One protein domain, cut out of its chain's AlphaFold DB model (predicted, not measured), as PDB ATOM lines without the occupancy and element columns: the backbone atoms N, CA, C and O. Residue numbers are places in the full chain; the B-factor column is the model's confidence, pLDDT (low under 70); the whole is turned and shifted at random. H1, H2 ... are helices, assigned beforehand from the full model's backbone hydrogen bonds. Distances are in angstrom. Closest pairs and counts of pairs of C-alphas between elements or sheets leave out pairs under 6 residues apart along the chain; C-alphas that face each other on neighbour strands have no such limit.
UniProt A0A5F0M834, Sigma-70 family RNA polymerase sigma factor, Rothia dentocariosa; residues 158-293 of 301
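What this domain is: This is residues 158 to 293 of the 301 residues of the protein "Sigma-70 family RNA polymerase sigma factor" of Rothia dentocariosa (UniProt A0A5F0M834). Two long helices, H3 and H7, make a V: they run the same way and come together toward their last residues, while their first ends lie spread. H1 and H2 pack on the first part of H3, the small hairpin of H5 and H6 sits at the first end of H7, and short H4 packs on both long helices. The printed part has 136 residues with seven named helices, H1 to H7 in order along the chain, and no named strand; its class is all helix. It is only just loose, close to compact, with a radius of gyration of the C-alphas of 17.2 A, and flat, spanning 49 by 41 by 21 A.

Where its parts are: Find C-alpha 188 at (195.324, 246.977, 252.548); from there H3, residues 188 to 217, runs 43.8 A to C-alpha 217 at (236.656, 261.066, 256.022). H7, residues 269 to 292, is 34.4 A long and ends at C-alpha 292, (224.332, 266.856, 262.815). Before H3 you find H1, residues 160 to 172, 17.3 A long, and H2, residues 177 to 184. After H3 come H4, residues 227 to 232, H5, residues 240 to 250, 15.1 A long, and H6, residues 258 to 265.

How they stand to each other: Begin at the hub, H3, which touches four helices. Look at its residues 201 to 212, which touch residues 282 to 291 of H7 at a shallow tilt of 31 degrees; the closest C-alphas, of Arg 212 and Val 290, are 4.8 A apart. Residues 191 to 198 of H3 touch H1, about perpendicular at 84 degrees, closest at the C-alphas of Ala 162 and Ser 194, 4.6 A. Residues 188 to 192 touch H2, closest at the C-alphas of Ala 181 and Lys 188, 5.3 A. H4 touches residues 283 to 287 of H7, with the C-alphas of Leu 230 and Ala 286 closest at 6.0 A. H4 and H3 only just touch, with 3 pairs of C-alphas within 8 A, the closest those of Val 211 and Glu 229, 6.9 A. Residues 269 to 276 of H7 touch H6, about perpendicular at 76 degrees, closest at the C-alphas of Val 262 and Gly 269, 5.6 A. H5 and H6 form a helical hairpin, with the C-alphas of Ala 242 and Leu 264 closest at 6.6 A. H3 stays apart from H5 and H6. In H1, H2, H3, H4, H5, H6 and H7 every O i to N i+4 pair is within hydrogen-bond range.

The domain as a whole: The C-alphas farthest apart, of Glu 182 and Gly 219, are 51.8 A apart. The printed part has no cut, and no link is long. The mean pLDDT of the printed part is 82.8; look for values under 70 at residues 246, 251 to 254, 264 to 265 and 271.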
ATOM      1  N   GLY A 158     207.040 261.936 260.613       86.50
ATOM      2  CA  GLY A 158     206.090 263.030 260.898       86.50
ATOM      3  C   GLY A 158     204.611 262.634 260.792       86.50
ATOM      4  O   GLY A 158     203.724 263.476 260.719       86.50
ATOM      5  N   HIS A 159     204.332 261.331 260.734       87.50
ATOM      6  CA  HIS A 159     203.004 260.762 260.572       87.50
ATOM      7  C   HIS A 159     202.887 259.548 261.492       87.50
ATOM      8  O   HIS A 159     202.979 258.395 261.061       87.50
ATOM      9  N   HIS A 160     202.667 259.822 262.776       90.31
ATOM     10  CA  HIS A 160     202.721 258.834 263.853       90.31
ATOM     11  C   HIS A 160     201.890 257.573 263.566       90.31
ATOM     12  O   HIS A 160     202.421 256.468 263.589       90.31
ATOM     13  N   ALA A 161     200.638 257.724 263.122       89.38
ATOM     14  CA  ALA A 161     199.785 256.579 262.797       89.38
ATOM     15  C   ALA A 161     200.311 255.711 261.634       89.38
ATOM     16  O   ALA A 161     200.008 254.526 261.557       89.38
ATOM     17  N   ALA A 162     201.074 256.278 260.693       89.38
ATOM     18  CA  ALA A 162     201.677 255.499 259.610       89.38
ATOM     19  C   ALA A 162     202.897 254.736 260.129       89.38
ATOM     20  O   ALA A 162     203.063 253.560 259.817       89.38
ATOM     21  N   TYR A 163     203.700 255.389 260.965       92.06
ATOM     22  CA  TYR A 163     204.831 254.776 261.639       92.06
ATOM     23  C   TYR A 163     204.401 253.600 262.531       92.06
ATOM     24  O   TYR A 163     204.850 252.476 262.314       92.06
ATOM     25  N   GLU A 164     203.448 253.813 263.443       91.00
ATOM     26  CA  GLU A 164     202.917 252.764 264.322       91.00
ATOM     27  C   GLU A 164     202.327 251.591 263.538       91.00
ATOM     28  O   GLU A 164     202.616 250.433 263.842       91.00
ATOM     29  N   ARG A 165     201.540 251.867 262.487       94.69
ATOM     30  CA  ARG A 165     200.999 250.811 261.620       94.69
ATOM     31  C   ARG A 165     202.097 249.981 260.977       94.69
ATOM     32  O   ARG A 165     201.934 248.770 260.882       94.69
ATOM     33  N   THR A 166     203.192 250.604 260.547       90.88
ATOM     34  CA  THR A 166     204.335 249.890 259.966       90.88
ATOM     35  C   THR A 166     205.040 249.016 261.004       90.88
ATOM     36  O   THR A 166     205.389 247.884 260.684       90.88
ATOM     37  N   LEU A 167     205.175 249.472 262.255       88.69
ATOM     38  CA  LEU A 167     205.729 248.645 263.335       88.69
ATOM     39  C   LEU A 167     204.821 247.460 263.673       88.69
ATOM     40  O   LEU A 167     205.288 246.329 263.751       88.69
ATOM     41  N   VAL A 168     203.517 247.693 263.835       87.44
ATOM     42  CA  VAL A 168     202.539 246.622 264.090       87.44
ATOM     43  C   VAL A 168     202.557 245.607 262.952       87.44
ATOM     44  O   VAL A 168     202.594 244.404 263.193       87.44
ATOM     45  N   HIS A 169     202.575 246.088 261.714       89.06
ATOM     46  CA  HIS A 169     202.661 245.247 260.535       89.06
ATOM     47  C   HIS A 169     203.912 244.353 260.535       89.06
ATOM     48  O   HIS A 169     203.801 243.157 260.274       89.06
ATOM     49  N   ALA A 170     205.081 244.922 260.841       82.50
ATOM     50  CA  ALA A 170     206.349 244.199 260.826       82.50
ATOM     51  C   ALA A 170     206.497 243.228 262.008       82.50
ATOM     52  O   ALA A 170     206.890 242.089 261.801       82.50
ATOM     53  N   PHE A 171     206.173 243.662 263.230       81.75
ATOM     54  CA  PHE A 171     206.493 242.913 264.452       81.75
ATOM     55  C   PHE A 171     205.360 242.040 264.990       81.75
ATOM     56  O   PHE A 171     205.625 241.086 265.714       81.75
ATOM     57  N   ARG A 172     204.093 242.382 264.720       85.00
ATOM     58  CA  ARG A 172     202.944 241.606 265.225       85.00
ATOM     59  C   ARG A 172     202.405 240.623 264.193       85.00
ATOM     60  O   ARG A 172     201.836 239.607 264.576       85.00
ATOM     61  N   TYR A 173     202.522 240.963 262.915       83.75
ATOM     62  CA  TYR A 173     201.921 240.205 261.818       83.75
ATOM     63  C   TYR A 173     202.956 239.723 260.796       83.75
ATOM     64  O   TYR A 173     202.562 239.348 259.697       83.75
ATOM     65  N   ASP A 174     204.251 239.764 261.127       81.75
ATOM     66  CA  ASP A 174     205.361 239.257 260.307       81.75
ATOM     67  C   ASP A 174     205.345 239.734 258.843       81.75
ATOM     68  O   ASP A 174     205.728 239.018 257.919       81.75
ATOM     69  N   GLY A 175     204.860 240.952 258.597       79.50
ATOM     70  CA  GLY A 175     204.765 241.487 257.242       79.50
ATOM     71  C   GLY A 175     203.531 241.035 256.441       79.50
ATOM     72  O   GLY A 175     203.384 241.402 255.267       79.50
ATOM     73  N   ASP A 176     202.584 240.299 257.033       86.44
ATOM     74  CA  ASP A 176     201.340 239.920 256.356       86.44
ATOM     75  C   ASP A 176     200.379 241.115 256.269       86.44
ATOM     76  O   ASP A 176     199.707 241.529 257.222       86.44
ATOM     77  N   THR A 177     200.291 241.679 255.063       82.94
ATOM     78  CA  THR A 177     199.451 242.849 254.776       82.94
ATOM     79  C   THR A 177     197.963 242.530 254.920       82.94
ATOM     80  O   THR A 177     197.181 243.412 255.276       82.94
ATOM     81  N   SER A 178     197.549 241.294 254.638       82.12
ATOM     82  CA  SER A 178     196.150 240.879 254.739       82.12
ATOM     83  C   SER A 178     195.737 240.707 256.194       82.12
ATOM     84  O   SER A 178     194.747 241.320 256.590       82.12
ATOM     85  N   ALA A 179     196.527 239.976 256.984       81.81
ATOM     86  CA  ALA A 179     196.274 239.789 258.412       81.81
ATOM     87  C   ALA A 179     196.296 241.123 259.175       81.81
ATOM     88  O   ALA A 179     195.412 241.400 259.986       81.81
ATOM     89  N   THR A 180     197.251 242.003 258.855       84.62
ATOM     90  CA  THR A 180     197.330 243.339 259.467       84.62
ATOM     91  C   THR A 180     196.098 244.188 259.135       84.62
ATOM     92  O   THR A 180     195.539 244.846 260.010       84.62
ATOM     93  N   ALA A 181     195.675 244.200 257.864       86.56
ATOM     94  CA  ALA A 181     194.526 244.985 257.410       86.56
ATOM     95  C   ALA A 181     193.220 244.527 258.073       86.56
ATOM     96  O   ALA A 181     192.421 245.365 258.495       86.56
ATOM     97  N   GLU A 182     193.026 243.212 258.188       90.69
ATOM     98  CA  GLU A 182     191.886 242.613 258.881       90.69
ATOM     99  C   GLU A 182     191.885 242.981 260.367       90.69
ATOM    100  O   GLU A 182     190.899 243.520 260.864       90.69
ATOM    101  N   ALA A 183     193.011 242.788 261.056       92.06
ATOM    102  CA  ALA A 183     193.096 243.036 262.490       92.06
ATOM    103  C   ALA A 183     192.956 244.519 262.874       92.06
ATOM    104  O   ALA A 183     192.424 244.834 263.937       92.06
ATOM    105  N   LEU A 184     193.421 245.433 262.020       91.50
ATOM    106  CA  LEU A 184     193.307 246.877 262.239       91.50
ATOM    107  C   LEU A 184     192.014 247.481 261.667       91.50
ATOM    108  O   LEU A 184     191.767 248.669 261.864       91.50
ATOM    109  N   GLY A 185     191.202 246.705 260.940       92.00
ATOM    110  CA  GLY A 185     189.961 247.187 260.328       92.00
ATOM    111  C   GLY A 185     190.170 248.279 259.270       92.00
ATOM    112  O   GLY A 185     189.318 249.155 259.111       92.00
ATOM    113  N   ILE A 186     191.300 248.261 258.552       92.12
ATOM    114  CA  ILE A 186     191.656 249.288 257.557       92.12
ATOM    115  C   ILE A 186     192.012 248.688 256.192       92.12
ATOM    116  O   ILE A 186     192.444 247.542 256.101       92.12
ATOM    117  N   PRO A 187     191.883 249.454 255.092       88.06
ATOM    118  CA  PRO A 187     192.220 248.955 253.761       88.06
ATOM    119  C   PRO A 187     193.691 248.533 253.624       88.06
ATOM    120  O   PRO A 187     194.589 249.262 254.046       88.06
ATOM    121  N   LYS A 188     193.956 247.437 252.894       80.62
ATOM    122  CA  LYS A 188     195.324 246.977 252.548       80.62
ATOM    123  C   LYS A 188     196.190 248.086 251.942       80.62
ATOM    124  O   LYS A 188     197.353 248.230 252.302       80.62
ATOM    125  N   ARG A 189     195.598 248.929 251.085       77.31
ATOM    126  CA  ARG A 189     196.279 250.089 250.481       77.31
ATOM    127  C   ARG A 189     196.838 251.066 251.523       77.31
ATOM    128  O   ARG A 189     197.860 251.691 251.281       77.31
ATOM    129  N   THR A 190     196.189 251.199 252.682       82.69
ATOM    130  CA  THR A 190     196.617 252.099 253.763       82.69
ATOM    131  C   THR A 190     197.831 251.538 254.501       82.69
ATOM    132  O   THR A 190     198.716 252.303 254.891       82.69
ATOM    133  N   ILE A 191     197.905 250.212 254.657       84.62
ATOM    134  CA  ILE A 191     199.086 249.518 255.186       84.62
ATOM    135  C   ILE A 191     200.267 249.716 254.233       84.62
ATOM    136  O   ILE A 191     201.307 250.217 254.648       84.62
ATOM    137  N   GLN A 192     200.068 249.433 252.943       83.44
ATOM    138  CA  GLN A 192     201.093 249.600 251.905       83.44
ATOM    139  C   GLN A 192     201.582 251.047 251.803       83.44
ATOM    140  O   GLN A 192     202.781 251.291 251.722       83.44
ATOM    141  N   TRP A 193     200.669 252.020 251.859       86.50
ATOM    142  CA  TRP A 193     201.033 253.435 251.891       86.50
ATOM    143  C   TRP A 193     201.868 253.784 253.132       86.50
ATOM    144  O   TRP A 193     202.867 254.488 253.013       86.50
ATOM    145  N   SER A 194     201.506 253.253 254.306       85.75
ATOM    146  CA  SER A 194     202.255 253.491 255.549       85.75
ATOM    147  C   SER A 194     203.671 252.910 255.474       85.75
ATOM    148  O   SER A 194     204.630 253.594 255.827       85.75
ATOM    149  N   GLN A 195     203.816 251.692 254.943       91.12
ATOM    150  CA  GLN A 195     205.120 251.067 254.704       91.12
ATOM    151  C   GLN A 195     205.957 251.876 253.716       91.12
ATOM    152  O   GLN A 195     207.124 252.146 253.981       91.12
ATOM    153  N   ALA A 196     205.366 252.266 252.581       85.38
ATOM    154  CA  ALA A 196     206.058 253.028 251.551       85.38
ATOM    155  C   ALA A 196     206.566 254.361 252.110       85.38
ATOM    156  O   ALA A 196     207.725 254.708 251.900       85.38
ATOM    157  N   LEU A 197     205.734 255.068 252.883       85.81
ATOM    158  CA  LEU A 197     206.119 256.313 253.539       85.81
ATOM    159  C   LEU A 197     207.301 256.101 254.499       85.81
ATOM    160  O   LEU A 197     208.320 256.773 254.369       85.81
ATOM    161  N   VAL A 198     207.203 255.139 255.424       89.12
ATOM    162  CA  VAL A 198     208.270 254.863 256.406       89.12
ATOM    163  C   VAL A 198     209.562 254.417 255.717       89.12
ATOM    164  O   VAL A 198     210.642 254.898 256.062       89.12
ATOM    165  N   ARG A 199     209.464 253.563 254.693       91.12
ATOM    166  CA  ARG A 199     210.607 253.093 253.900       91.12
ATOM    167  C   ARG A 199     211.345 254.247 253.231       91.12
ATOM    168  O   ARG A 199     212.572 254.268 253.264       91.12
ATOM    169  N   LYS A 200     210.626 255.196 252.626       87.81
ATOM    170  CA  LYS A 200     211.242 256.359 251.969       87.81
ATOM    171  C   LYS A 200     212.092 257.169 252.945       87.81
ATOM    172  O   LYS A 200     213.244 257.454 252.636       87.81
ATOM    173  N   PHE A 201     211.574 257.459 254.139       91.50
ATOM    174  CA  PHE A 201     212.342 258.160 255.172       91.50
ATOM    175  C   PHE A 201     213.514 257.328 255.705       91.50
ATOM    176  O   PHE A 201     214.598 257.872 255.889       91.50
ATOM    177  N   GLY A 202     213.344 256.012 255.870       86.38
ATOM    178  CA  GLY A 202     214.448 255.115 256.227       86.38
ATOM    179  C   GLY A 202     215.598 255.158 255.211       86.38
ATOM    180  O   GLY A 202     216.757 255.270 255.603       86.38
ATOM    181  N   ILE A 203     215.286 255.156 253.908       86.56
ATOM    182  CA  ILE A 203     216.282 255.297 252.829       86.56
ATOM    183  C   ILE A 203     217.013 256.638 252.925       86.56
ATOM    184  O   ILE A 203     218.236 256.672 252.794       86.56
ATOM    185  N   VAL A 204     216.277 257.725 253.158       88.44
ATOM    186  CA  VAL A 204     216.852 259.071 253.284       88.44
ATOM    187  C   VAL A 204     217.841 259.137 254.439       88.44
ATOM    188  O   VAL A 204     218.959 259.605 254.244       88.44
ATOM    189  N   ILE A 205     217.461 258.632 255.615       87.69
ATOM    190  CA  ILE A 205     218.323 258.620 256.803       87.69
ATOM    191  C   ILE A 205     219.583 257.792 256.537       87.69
ATOM    192  O   ILE A 205     220.687 258.282 256.754       87.69
ATOM    193  N   ALA A 206     219.433 256.571 256.013       83.19
ATOM    194  CA  ALA A 206     220.565 255.688 255.736       83.19
ATOM    195  C   ALA A 206     221.571 256.330 254.766       83.19
ATOM    196  O   ALA A 206     222.770 256.363 255.039       83.19
ATOM    197  N   ARG A 207     221.088 256.913 253.662       86.12
ATOM    198  CA  ARG A 207     221.956 257.586 252.684       86.12
ATOM    199  C   ARG A 207     222.581 258.868 253.228       86.12
ATOM    200  O   ARG A 207     223.732 259.149 252.909       86.12
ATOM    201  N   ALA A 208     221.855 259.627 254.047       86.75
ATOM    202  CA  ALA A 208     222.378 260.827 254.692       86.75
ATOM    203  C   ALA A 208     223.521 260.496 255.664       86.75
ATOM    204  O   ALA A 208     224.540 261.186 255.659       86.75
ATOM    205  N   LEU A 209     223.404 259.401 256.424       84.62
ATOM    206  CA  LEU A 209     224.494 258.895 257.263       84.62
ATOM    207  C   LEU A 209     225.719 258.513 256.418       84.62
ATOM    208  O   LEU A 209     226.827 258.923 256.750       84.62
ATOM    209  N   THR A 210     225.531 257.841 255.275       85.62
ATOM    210  CA  THR A 210     226.637 257.545 254.341       85.62
ATOM    211  C   THR A 210     227.329 258.815 253.833       85.62
ATOM    212  O   THR A 210     228.558 258.875 253.782       85.62
ATOM    213  N   VAL A 211     226.559 259.841 253.452       82.06
ATOM    214  CA  VAL A 211     227.109 261.132 253.004       82.06
ATOM    215  C   VAL A 211     227.915 261.791 254.119       82.06
ATOM    216  O   VAL A 211     229.015 262.279 253.859       82.06
ATOM    217  N   ARG A 212     227.401 261.783 255.353       86.81
ATOM    218  CA  ARG A 212     228.100 262.343 256.511       86.81
ATOM    219  C   ARG A 212     229.440 261.654 256.749       86.81
ATOM    220  O   ARG A 212     230.456 262.343 256.804       86.81
ATOM    221  N   THR A 213     229.463 260.325 256.831       84.19
ATOM    222  CA  THR A 213     230.706 259.565 257.032       84.19
ATOM    223  C   THR A 213     231.731 259.904 255.947       84.19
ATOM    224  O   THR A 213     232.870 260.248 256.249       84.19
ATOM    225  N   ALA A 214     231.305 259.958 254.679       82.06
ATOM    226  CA  ALA A 214     232.184 260.331 253.571       82.06
ATOM    227  C   ALA A 214     232.713 261.778 253.657       82.06
ATOM    228  O   ALA A 214     233.772 262.082 253.102       82.06
ATOM    229  N   ARG A 215     231.992 262.699 254.309       87.69
ATOM    230  CA  ARG A 215     232.478 264.064 254.562       87.69
ATOM    231  C   ARG A 215     233.488 264.125 255.683       87.69
ATOM    232  O   ARG A 215     234.493 264.815 255.524       87.69
ATOM    233  N   GLU A 216     233.225 263.426 256.779       87.75
ATOM    234  CA  GLU A 216     234.151 263.317 257.907       87.75
ATOM    235  C   GLU A 216     235.494 262.753 257.424       87.75
ATOM    236  O   GLU A 216     236.534 263.372 257.641       87.75
ATOM    237  N   GLU A 217     235.465 261.676 256.633       85.81
ATOM    238  CA  GLU A 217     236.656 261.066 256.022       85.81
ATOM    239  C   GLU A 217     237.432 262.015 255.094       85.81
ATOM    240  O   GLU A 217     238.655 261.934 254.986       85.81
ATOM    241  N   ARG A 218     236.735 262.929 254.409       90.88
ATOM    242  CA  ARG A 218     237.342 263.905 253.485       90.88
ATOM    243  C   ARG A 218     237.739 265.217 254.165       90.88
ATOM    244  O   ARG A 218     238.207 266.115 253.467       90.88
ATOM    245  N   GLY A 219     237.525 265.354 255.476       89.94
ATOM    246  CA  GLY A 219     237.759 266.604 256.207       89.94
ATOM    247  C   GLY A 219     236.827 267.745 255.782       89.94
ATOM    248  O   GLY A 219     237.213 268.906 255.855       89.94
ATOM    249  N   LYS A 220     235.621 267.416 255.303       88.25
ATOM    250  CA  LYS A 220     234.592 268.352 254.817       88.25
ATOM    251  C   LYS A 220     233.355 268.390 255.715       88.25
ATOM    252  O   LYS A 220     232.257 268.679 255.246       88.25
ATOM    253  N   ALA A 221     233.503 268.022 256.987       83.06
ATOM    254  CA  ALA A 221     232.388 268.006 257.933       83.06
ATOM    255  C   ALA A 221     231.769 269.407 258.107       83.06
ATOM    256  O   ALA A 221     230.548 269.530 258.132       83.06
ATOM    257  N   ASP A 222     232.610 270.445 258.123       86.00
ATOM    258  CA  ASP A 222     232.193 271.842 258.307       86.00
ATOM    259  C   ASP A 222     231.812 272.554 256.993       86.00
ATOM    260  O   ASP A 222     231.346 273.696 257.013       86.00
ATOM    261  N   ASP A 223     231.996 271.899 255.838       88.31
ATOM    262  CA  ASP A 223     231.623 272.474 254.546       88.31
ATOM    263  C   ASP A 223     230.085 272.519 254.400       88.31
ATOM    264  O   ASP A 223     229.387 271.557 254.755       88.31
ATOM    265  N   PRO A 224     229.524 273.591 253.802       88.62
ATOM    266  CA  PRO A 224     228.093 273.682 253.539       88.62
ATOM    267  C   PRO A 224     227.565 272.496 252.733       88.62
ATOM    268  O   PRO A 224     228.189 272.045 251.769       88.62
ATOM    269  N   VAL A 225     226.366 272.017 253.087       88.12
ATOM    270  CA  VAL A 225     225.774 270.885 252.381       88.12
ATOM    271  C   VAL A 225     225.397 271.233 250.951       88.12
ATOM    272  O   VAL A 225     224.637 272.171 250.717       88.12
ATOM    273  N   THR A 226     225.880 270.452 249.981       86.25
ATOM    274  CA  THR A 226     225.532 270.689 248.580       86.25
ATOM    275  C   THR A 226     224.155 270.125 248.236       86.25
ATOM    276  O   THR A 226     223.715 269.098 248.758       86.25
ATOM    277  N   VAL A 227     223.481 270.763 247.273       83.94
ATOM    278  CA  VAL A 227     222.197 270.282 246.738       83.94
ATOM    279  C   VAL A 227     222.328 268.869 246.157       83.94
ATOM    280  O   VAL A 227     221.424 268.056 246.325       83.94
ATOM    281  N   GLY A 228     223.460 268.553 245.518       81.12
ATOM    282  CA  GLY A 228     223.714 267.227 244.947       81.12
ATOM    283  C   GLY A 228     223.744 266.116 246.000       81.12
ATOM    284  O   GLY A 228     223.189 265.044 245.774       81.12
ATOM    285  N   GLU A 229     224.325 266.382 247.171       84.88
ATOM    286  CA  GLU A 229     224.355 265.422 248.282       84.88
ATOM    287  C   GLU A 229     222.969 265.204 248.896       84.88
ATOM    288  O   GLU A 229     222.597 264.066 249.182       84.88
ATOM    289  N   LEU A 230     222.167 266.263 249.037       87.12
ATOM    290  CA  LEU A 230     220.786 266.142 249.518       87.12
ATOM    291  C   LEU A 230     219.918 265.339 248.549       87.12
ATOM    292  O   LEU A 230     219.183 264.442 248.956       87.12
ATOM    293  N   VAL A 231     220.033 265.634 247.255       83.88
ATOM    294  CA  VAL A 231     219.302 264.934 246.198       83.88
ATOM    295  C   VAL A 231     219.693 263.456 246.125       83.88
ATOM    296  O   VAL A 231     218.820 262.607 245.955       83.88
ATOM    297  N   TRP A 232     220.973 263.122 246.317       84.62
ATOM    298  CA  TRP A 232     221.444 261.732 246.368       84.62
ATOM    299  C   TRP A 232     220.752 260.907 247.466       84.62
ATOM    300  O   TRP A 232     220.508 259.706 247.301       84.62
ATOM    301  N   CYS A 233     220.378 261.554 248.573       85.19
ATOM    302  CA  CYS A 233     219.680 260.899 249.675       85.19
ATOM    303  C   CYS A 233     218.232 260.516 249.331       85.19
ATOM    304  O   CYS A 233     217.669 259.641 249.987       85.19
ATOM    305  N   LEU A 234     217.621 261.114 248.301       86.62
ATOM    306  CA  LEU A 234     216.224 260.853 247.959       86.62
ATOM    307  C   LEU A 234     216.009 259.437 247.380       86.62
ATOM    308  O   LEU A 234     216.844 258.934 246.619       86.62
ATOM    309  N   PRO A 235     214.877 258.776 247.686       82.69
ATOM    310  CA  PRO A 235     214.521 257.487 247.092       82.69
ATOM    311  C   PRO A 235     214.446 257.563 245.561       82.69
ATOM    312  O   PRO A 235     214.014 258.566 245.007       82.69
ATOM    313  N   SER A 236     214.787 256.476 244.860       79.12
ATOM    314  CA  SER A 236     214.794 256.432 243.381       79.12
ATOM    315  C   SER A 236     213.426 256.660 242.730       79.12
ATOM    316  O   SER A 236     213.336 256.952 241.547       79.12
ATOM    317  N   GLU A 237     212.361 256.465 243.501       74.25
ATOM    318  CA  GLU A 237     210.969 256.700 243.114       74.25
ATOM    319  C   GLU A 237     210.557 258.182 243.203       74.25
ATOM    320  O   GLU A 237     209.444 258.539 242.818       74.25
ATOM    321  N   VAL A 238     211.444 259.057 243.688       76.12
ATOM    322  CA  VAL A 238     211.256 260.510 243.704       76.12
ATOM    323  C   VAL A 238     211.908 261.126 242.465       76.12
ATOM    324  O   VAL A 238     213.122 261.032 242.285       76.12
ATOM    325  N   ASP A 239     211.117 261.816 241.640       75.31
ATOM    326  CA  ASP A 239     211.620 262.645 240.547       75.31
ATOM    327  C   ASP A 239     212.099 263.993 241.099       75.31
ATOM    328  O   ASP A 239     211.404 265.015 241.111       75.31
ATOM    329  N   TYR A 240     213.323 263.972 241.614       74.56
ATOM    330  CA  TYR A 240     213.955 265.148 242.192       74.56
ATOM    331  C   TYR A 240     214.303 266.208 241.141       74.56
ATOM    332  O   TYR A 240     214.422 267.378 241.492       74.56
ATOM    333  N   ALA A 241     214.489 265.837 239.870       75.56
ATOM    334  CA  ALA A 241     214.907 266.772 238.827       75.56
ATOM    335  C   ALA A 241     213.778 267.755 238.516       75.56
ATOM    336  O   ALA A 241     213.985 268.973 238.473       75.56
ATOM    337  N   ALA A 242     212.568 267.215 238.390       70.44
ATOM    338  CA  ALA A 242     211.342 267.981 238.291       70.44
ATOM    339  C   ALA A 242     211.203 268.922 239.509       70.44
ATOM    340  O   ALA A 242     211.084 270.144 239.368       70.44
ATOM    341  N   TYR A 243     211.333 268.373 240.717       72.19
ATOM    342  CA  TYR A 243     211.163 269.127 241.956       72.19
ATOM    343  C   TYR A 243     212.183 270.265 242.152       72.19
ATOM    344  O   TYR A 243     211.807 271.394 242.467       72.19
ATOM    345  N   VAL A 244     213.471 270.010 241.909       76.06
ATOM    346  CA  VAL A 244     214.543 271.018 242.013       76.06
ATOM    347  C   VAL A 244     214.367 272.116 240.963       76.06
ATOM    348  O   VAL A 244     214.564 273.295 241.264       76.06
ATOM    349  N   THR A 245     213.930 271.760 239.752       77.19
ATOM    350  CA  THR A 245     213.612 272.746 238.706       77.19
ATOM    351  C   THR A 245     212.510 273.694 239.168       77.19
ATOM    352  O   THR A 245     212.607 274.901 238.960       77.19
ATOM    353  N   LEU A 246     211.485 273.178 239.844       69.62
ATOM    354  CA  LEU A 246     210.422 274.015 240.383       69.62
ATOM    355  C   LEU A 246     210.907 274.886 241.553       69.62
ATOM    356  O   LEU A 246     210.682 276.096 241.544       69.62
ATOM    357  N   LEU A 247     211.644 274.307 242.506       71.75
ATOM    358  CA  LEU A 247     212.229 275.050 243.629       71.75
ATOM    359  C   LEU A 247     213.129 276.195 243.170       71.75
ATOM    360  O   LEU A 247     213.047 277.288 243.714       71.75
ATOM    361  N   SER A 248     213.962 275.975 242.153       76.38
ATOM    362  CA  SER A 248     214.846 277.022 241.622       76.38
ATOM    363  C   SER A 248     214.102 278.207 240.997       76.38
ATOM    364  O   SER A 248     214.648 279.307 240.959       76.38
ATOM    365  N   ARG A 249     212.863 278.012 240.523       75.12
ATOM    366  CA  ARG A 249     212.019 279.090 239.982       75.12
ATOM    367  C   ARG A 249     211.288 279.856 241.075       75.12
ATOM    368  O   ARG A 249     211.141 281.067 240.975       75.12
ATOM    369  N   VAL A 250     210.797 279.129 242.075       71.50
ATOM    370  CA  VAL A 250     209.862 279.644 243.081       71.50
ATOM    371  C   VAL A 250     210.575 280.062 244.377       71.50
ATOM    372  O   VAL A 250     210.044 280.832 245.166       71.50
ATOM    373  N   GLY A 251     211.801 279.594 244.607       69.56
ATOM    374  CA  GLY A 251     212.665 279.982 245.727       69.56
ATOM    375  C   GLY A 251     212.311 279.345 247.077       69.56
ATOM    376  O   GLY A 251     213.204 279.159 247.899       69.56
ATOM    377  N   SER A 252     211.050 278.966 247.302       67.75
ATOM    378  CA  SER A 252     210.597 278.225 248.487       67.75
ATOM    379  C   SER A 252     209.424 277.291 248.165       67.75
ATOM    380  O   SER A 252     208.702 277.479 247.188       67.75
ATOM    381  N   VAL A 253     209.217 276.295 249.023       63.31
ATOM    382  CA  VAL A 253     208.113 275.325 248.968       63.31
ATOM    383  C   VAL A 253     206.774 276.008 249.229       63.31
ATOM    384  O   VAL A 253     205.812 275.754 248.513       63.31
ATOM    385  N   ASP A 254     206.729 276.931 250.194       66.50
ATOM    386  CA  ASP A 254     205.502 277.644 250.591       66.50
ATOM    387  C   ASP A 254     204.957 278.558 249.489       66.50
ATOM    388  O   ASP A 254     203.800 278.968 249.512       66.50
ATOM    389  N   GLN A 255     205.808 278.891 248.519       71.12
ATOM    390  CA  GLN A 255     205.466 279.743 247.388       71.12
ATOM    391  C   GLN A 255     205.050 278.935 246.146       71.12
ATOM    392  O   GLN A 255     204.649 279.532 245.147       71.12
ATOM    393  N   MET A 256     205.121 277.596 246.177       74.00
ATOM    394  CA  MET A 256     204.719 276.763 245.038       74.00
ATOM    395  C   MET A 256     203.207 276.766 244.861       74.00
ATOM    396  O   MET A 256     202.456 276.347 245.745       74.00
ATOM    397  N   SER A 257     202.751 277.169 243.675       79.81
ATOM    398  CA  SER A 257     201.340 277.044 243.344       79.81
ATOM    399  C   SER A 257     200.972 275.579 243.094       79.81
ATOM    400  O   SER A 257     201.757 274.770 242.585       79.81
ATOM    401  N   ARG A 258     199.724 275.233 243.424       79.06
ATOM    402  CA  ARG A 258     199.142 273.927 243.098       79.06
ATOM    403  C   ARG A 258     199.215 273.639 241.593       79.06
ATOM    404  O   ARG A 258     199.451 272.495 241.218       79.06
ATOM    405  N   ASP A 259     199.025 274.653 240.756       80.19
ATOM    406  CA  ASP A 259     198.973 274.504 239.301       80.19
ATOM    407  C   ASP A 259     200.356 274.215 238.704       80.19
ATOM    408  O   ASP A 259     200.473 273.371 237.811       80.19
ATOM    409  N   ASP A 260     201.415 274.818 239.249       76.06
ATOM    410  CA  ASP A 260     202.790 274.512 238.844       76.06
ATOM    411  C   ASP A 260     203.156 273.065 239.188       76.06
ATOM    412  O   ASP A 260     203.704 272.339 238.356       76.06
ATOM    413  N   LEU A 261     202.796 272.614 240.395       71.94
ATOM    414  CA  LEU A 261     203.038 271.243 240.845       71.94
ATOM    415  C   LEU A 261     202.285 270.217 239.992       71.94
ATOM    416  O   LEU A 261     202.861 269.198 239.613       71.94
ATOM    417  N   VAL A 262     201.020 270.479 239.657       78.12
ATOM    418  CA  VAL A 262     200.218 269.611 238.776       78.12
ATOM    419  C   VAL A 262     200.827 269.545 237.380       78.12
ATOM    420  O   VAL A 262     201.007 268.453 236.844       78.12
ATOM    421  N   THR A 263     201.180 270.695 236.807       78.25
ATOM    422  CA  THR A 263     201.757 270.782 235.456       78.25
ATOM    423  C   THR A 263     203.058 269.994 235.354       78.25
ATOM    424  O   THR A 263     203.328 269.351 234.342       78.25
ATOM    425  N   LEU A 264     203.859 270.039 236.413       68.69
ATOM    426  CA  LEU A 264     205.218 269.527 236.410       68.69
ATOM    427  C   LEU A 264     205.307 268.048 236.817       68.69
ATOM    428  O   LEU A 264     206.179 267.336 236.333       68.69
ATOM    429  N   THR A 265     204.392 267.573 237.666       69.19
ATOM    430  CA  THR A 265     204.357 266.171 238.129       69.19
ATOM    431  C   THR A 265     203.317 265.310 237.408       69.19
ATOM    432  O   THR A 265     203.373 264.084 237.487       69.19
ATOM    433  N   GLY A 266     202.326 265.920 236.746       73.88
ATOM    434  CA  GLY A 266     201.159 265.224 236.190       73.88
ATOM    435  C   GLY A 266     200.193 264.668 237.247       73.88
ATOM    436  O   GLY A 266     199.250 263.953 236.904       73.88
ATOM    437  N   LEU A 267     200.414 264.963 238.533       72.75
ATOM    438  CA  LEU A 267     199.590 264.480 239.641       72.75
ATOM    439  C   LEU A 267     198.323 265.324 239.801       72.75
ATOM    440  O   LEU A 267     198.275 266.495 239.434       72.75
ATOM    441  N   SER A 268     197.286 264.751 240.417       75.31
ATOM    442  CA  SER A 268     196.127 265.541 240.838       75.31
ATOM    443  C   SER A 268     196.539 266.523 241.939       75.31
ATOM    444  O   SER A 268     197.421 266.236 242.744       75.31
ATOM    445  N   GLY A 269     195.907 267.695 242.003       72.19
ATOM    446  CA  GLY A 269     196.462 268.788 242.809       72.19
ATOM    447  C   GLY A 269     196.603 268.532 244.314       72.19
ATOM    448  O   GLY A 269     197.524 269.064 244.921       72.19
ATOM    449  N   THR A 270     195.766 267.692 244.929       74.31
ATOM    450  CA  THR A 270     195.970 267.284 246.334       74.31
ATOM    451  C   THR A 270     197.170 266.350 246.490       74.31
ATOM    452  O   THR A 270     197.959 266.515 247.416       74.31
ATOM    453  N   VAL A 271     197.339 265.407 245.563       68.75
ATOM    454  CA  VAL A 271     198.469 264.468 245.543       68.75
ATOM    455  C   VAL A 271     199.776 265.204 245.235       68.75
ATOM    456  O   VAL A 271     200.802 264.883 245.823       68.75
ATOM    457  N   ALA A 272     199.736 266.229 244.383       71.50
ATOM    458  CA  ALA A 272     200.893 267.051 244.041       71.50
ATOM    459  C   ALA A 272     201.407 267.862 245.250       71.50
ATOM    460  O   ALA A 272     202.608 267.898 245.507       71.50
ATOM    461  N   LEU A 273     200.499 268.452 246.039       76.06
ATOM    462  CA  LEU A 273     200.852 269.158 247.280       76.06
ATOM    463  C   LEU A 273     201.415 268.206 248.341       76.06
ATOM    464  O   LEU A 273     202.415 268.513 248.987       76.06
ATOM    465  N   GLN A 274     200.803 267.028 248.494       78.06
ATOM    466  CA  GLN A 274     201.308 266.000 249.403       78.06
ATOM    467  C   GLN A 274     202.711 265.533 248.992       78.06
ATOM    468  O   GLN A 274     203.585 265.398 249.844       78.06
ATOM    469  N   TYR A 275     202.938 265.338 247.693       76.88
ATOM    470  CA  TYR A 275     204.234 264.971 247.135       76.88
ATOM    471  C   TYR A 275     205.307 266.032 247.418       76.88
ATOM    472  O   TYR A 275     206.387 265.695 247.901       76.88
ATOM    473  N   ALA A 276     204.998 267.315 247.201       78.94
ATOM    474  CA  ALA A 276     205.914 268.416 247.504       78.94
ATOM    475  C   ALA A 276     206.263 268.491 248.999       78.94
ATOM    476  O   ALA A 276     207.435 268.591 249.360       78.94
ATOM    477  N   SER A 277     205.259 268.381 249.875       81.94
ATOM    478  CA  SER A 277     205.462 268.352 251.329       81.94
ATOM    479  C   SER A 277     206.351 267.177 251.759       81.94
ATOM    480  O   SER A 277     207.278 267.355 252.550       81.94
ATOM    481  N   GLU A 278     206.130 265.988 251.189       84.94
ATOM    482  CA  GLU A 278     206.936 264.798 251.471       84.94
ATOM    483  C   GLU A 278     208.405 265.001 251.068       84.94
ATOM    484  O   GLU A 278     209.296 264.727 251.873       84.94
ATOM    485  N   ILE A 279     208.677 265.534 249.869       84.50
ATOM    486  CA  ILE A 279     210.054 265.783 249.406       84.50
ATOM    487  C   ILE A 279     210.749 266.845 250.253       84.50
ATOM    488  O   ILE A 279     211.896 266.642 250.651       84.50
ATOM    489  N   THR A 280     210.078 267.951 250.567       86.44
ATOM    490  CA  THR A 280     210.624 268.996 251.448       86.44
ATOM    491  C   THR A 280     211.065 268.428 252.778       86.44
ATOM    492  O   THR A 280     212.166 268.710 253.257       86.44
ATOM    493  N   ARG A 281     210.220 267.581 253.366       89.69
ATOM    494  CA  ARG A 281     210.518 266.968 254.650       89.69
ATOM    495  C   ARG A 281     211.658 265.962 254.535       89.69
ATOM    496  O   ARG A 281     212.545 265.978 255.380       89.69
ATOM    497  N   MET A 282     211.714 265.168 253.463       90.88
ATOM    498  CA  MET A 282     212.863 264.297 253.176       90.88
ATOM    499  C   MET A 282     214.172 265.088 253.032       90.88
ATOM    500  O   MET A 282     215.172 264.700 253.623       90.88
ATOM    501  N   LEU A 283     214.180 266.212 252.311       89.62
ATOM    502  CA  LEU A 283     215.372 267.059 252.163       89.62
ATOM    503  C   LEU A 283     215.792 267.710 253.488       89.62
ATOM    504  O   LEU A 283     216.983 267.796 253.777       89.62
ATOM    505  N   THR A 284     214.825 268.125 254.308       90.75
ATOM    506  CA  THR A 284     215.075 268.692 255.644       90.75
ATOM    507  C   THR A 284     215.698 267.651 256.572       90.75
ATOM    508  O   THR A 284     216.718 267.921 257.207       90.75
ATOM    509  N   VAL A 285     215.139 266.437 256.595       91.88
ATOM    510  CA  VAL A 285     215.698 265.302 257.343       91.88
ATOM    511  C   VAL A 285     217.098 264.961 256.836       91.88
ATOM    512  O   VAL A 285     218.014 264.844 257.643       91.88
ATOM    513  N   ALA A 286     217.291 264.853 255.515       91.12
ATOM    514  CA  ALA A 286     218.598 264.573 254.923       91.12
ATOM    515  C   ALA A 286     219.641 265.603 255.367       91.12
ATOM    516  O   ALA A 286     220.716 265.229 255.823       91.12
ATOM    517  N   ARG A 287     219.307 266.895 255.291       92.12
ATOM    518  CA  ARG A 287     220.197 267.980 255.710       92.12
ATOM    519  C   ARG A 287     220.573 267.868 257.184       92.12
ATOM    520  O   ARG A 287     221.758 267.871 257.498       92.12
ATOM    521  N   SER A 288     219.580 267.725 258.057       91.00
ATOM    522  CA  SER A 288     219.788 267.611 259.504       91.00
ATOM    523  C   SER A 288     220.690 266.421 259.858       91.00
ATOM    524  O   SER A 288     221.642 266.575 260.624       91.00
ATOM    525  N   VAL A 289     220.477 265.262 259.222       89.94
ATOM    526  CA  VAL A 289     221.303 264.062 259.434       89.94
ATOM    527  C   VAL A 289     222.716 264.235 258.869       89.94
ATOM    528  O   VAL A 289     223.672 263.841 259.532       89.94
ATOM    529  N   VAL A 290     222.880 264.846 257.692       87.50
ATOM    530  CA  VAL A 290     224.214 265.097 257.120       87.50
ATOM    531  C   VAL A 290     225.022 266.061 257.994       87.50
ATOM    532  O   VAL A 290     226.198 265.808 258.234       87.50
ATOM    533  N   GLU A 291     224.404 267.143 258.480       87.75
ATOM    534  CA  GLU A 291     225.079 268.177 259.281       87.75
ATOM    535  C   GLU A 291     225.324 267.725 260.728       87.75
ATOM    536  O   GLU A 291     226.395 267.953 261.282       87.75
ATOM    537  N   THR A 292     224.332 267.090 261.358       84.44
ATOM    538  CA  THR A 292     224.332 266.856 262.815       84.44
ATOM    539  C   THR A 292     224.299 265.391 263.207       84.44
ATOM    540  O   THR A 292     224.648 265.062 264.339       84.44
ATOM    541  N   GLY A 293     223.973 264.477 262.279       77.75
ATOM    542  CA  GLY A 293     223.882 263.027 262.550       77.75
ATOM    543  C   GLY A 293     222.677 262.660 263.398       77.75
ATOM    544  O   GLY A 293     222.494 261.503 263.759       77.75
TER     545      GLY A 293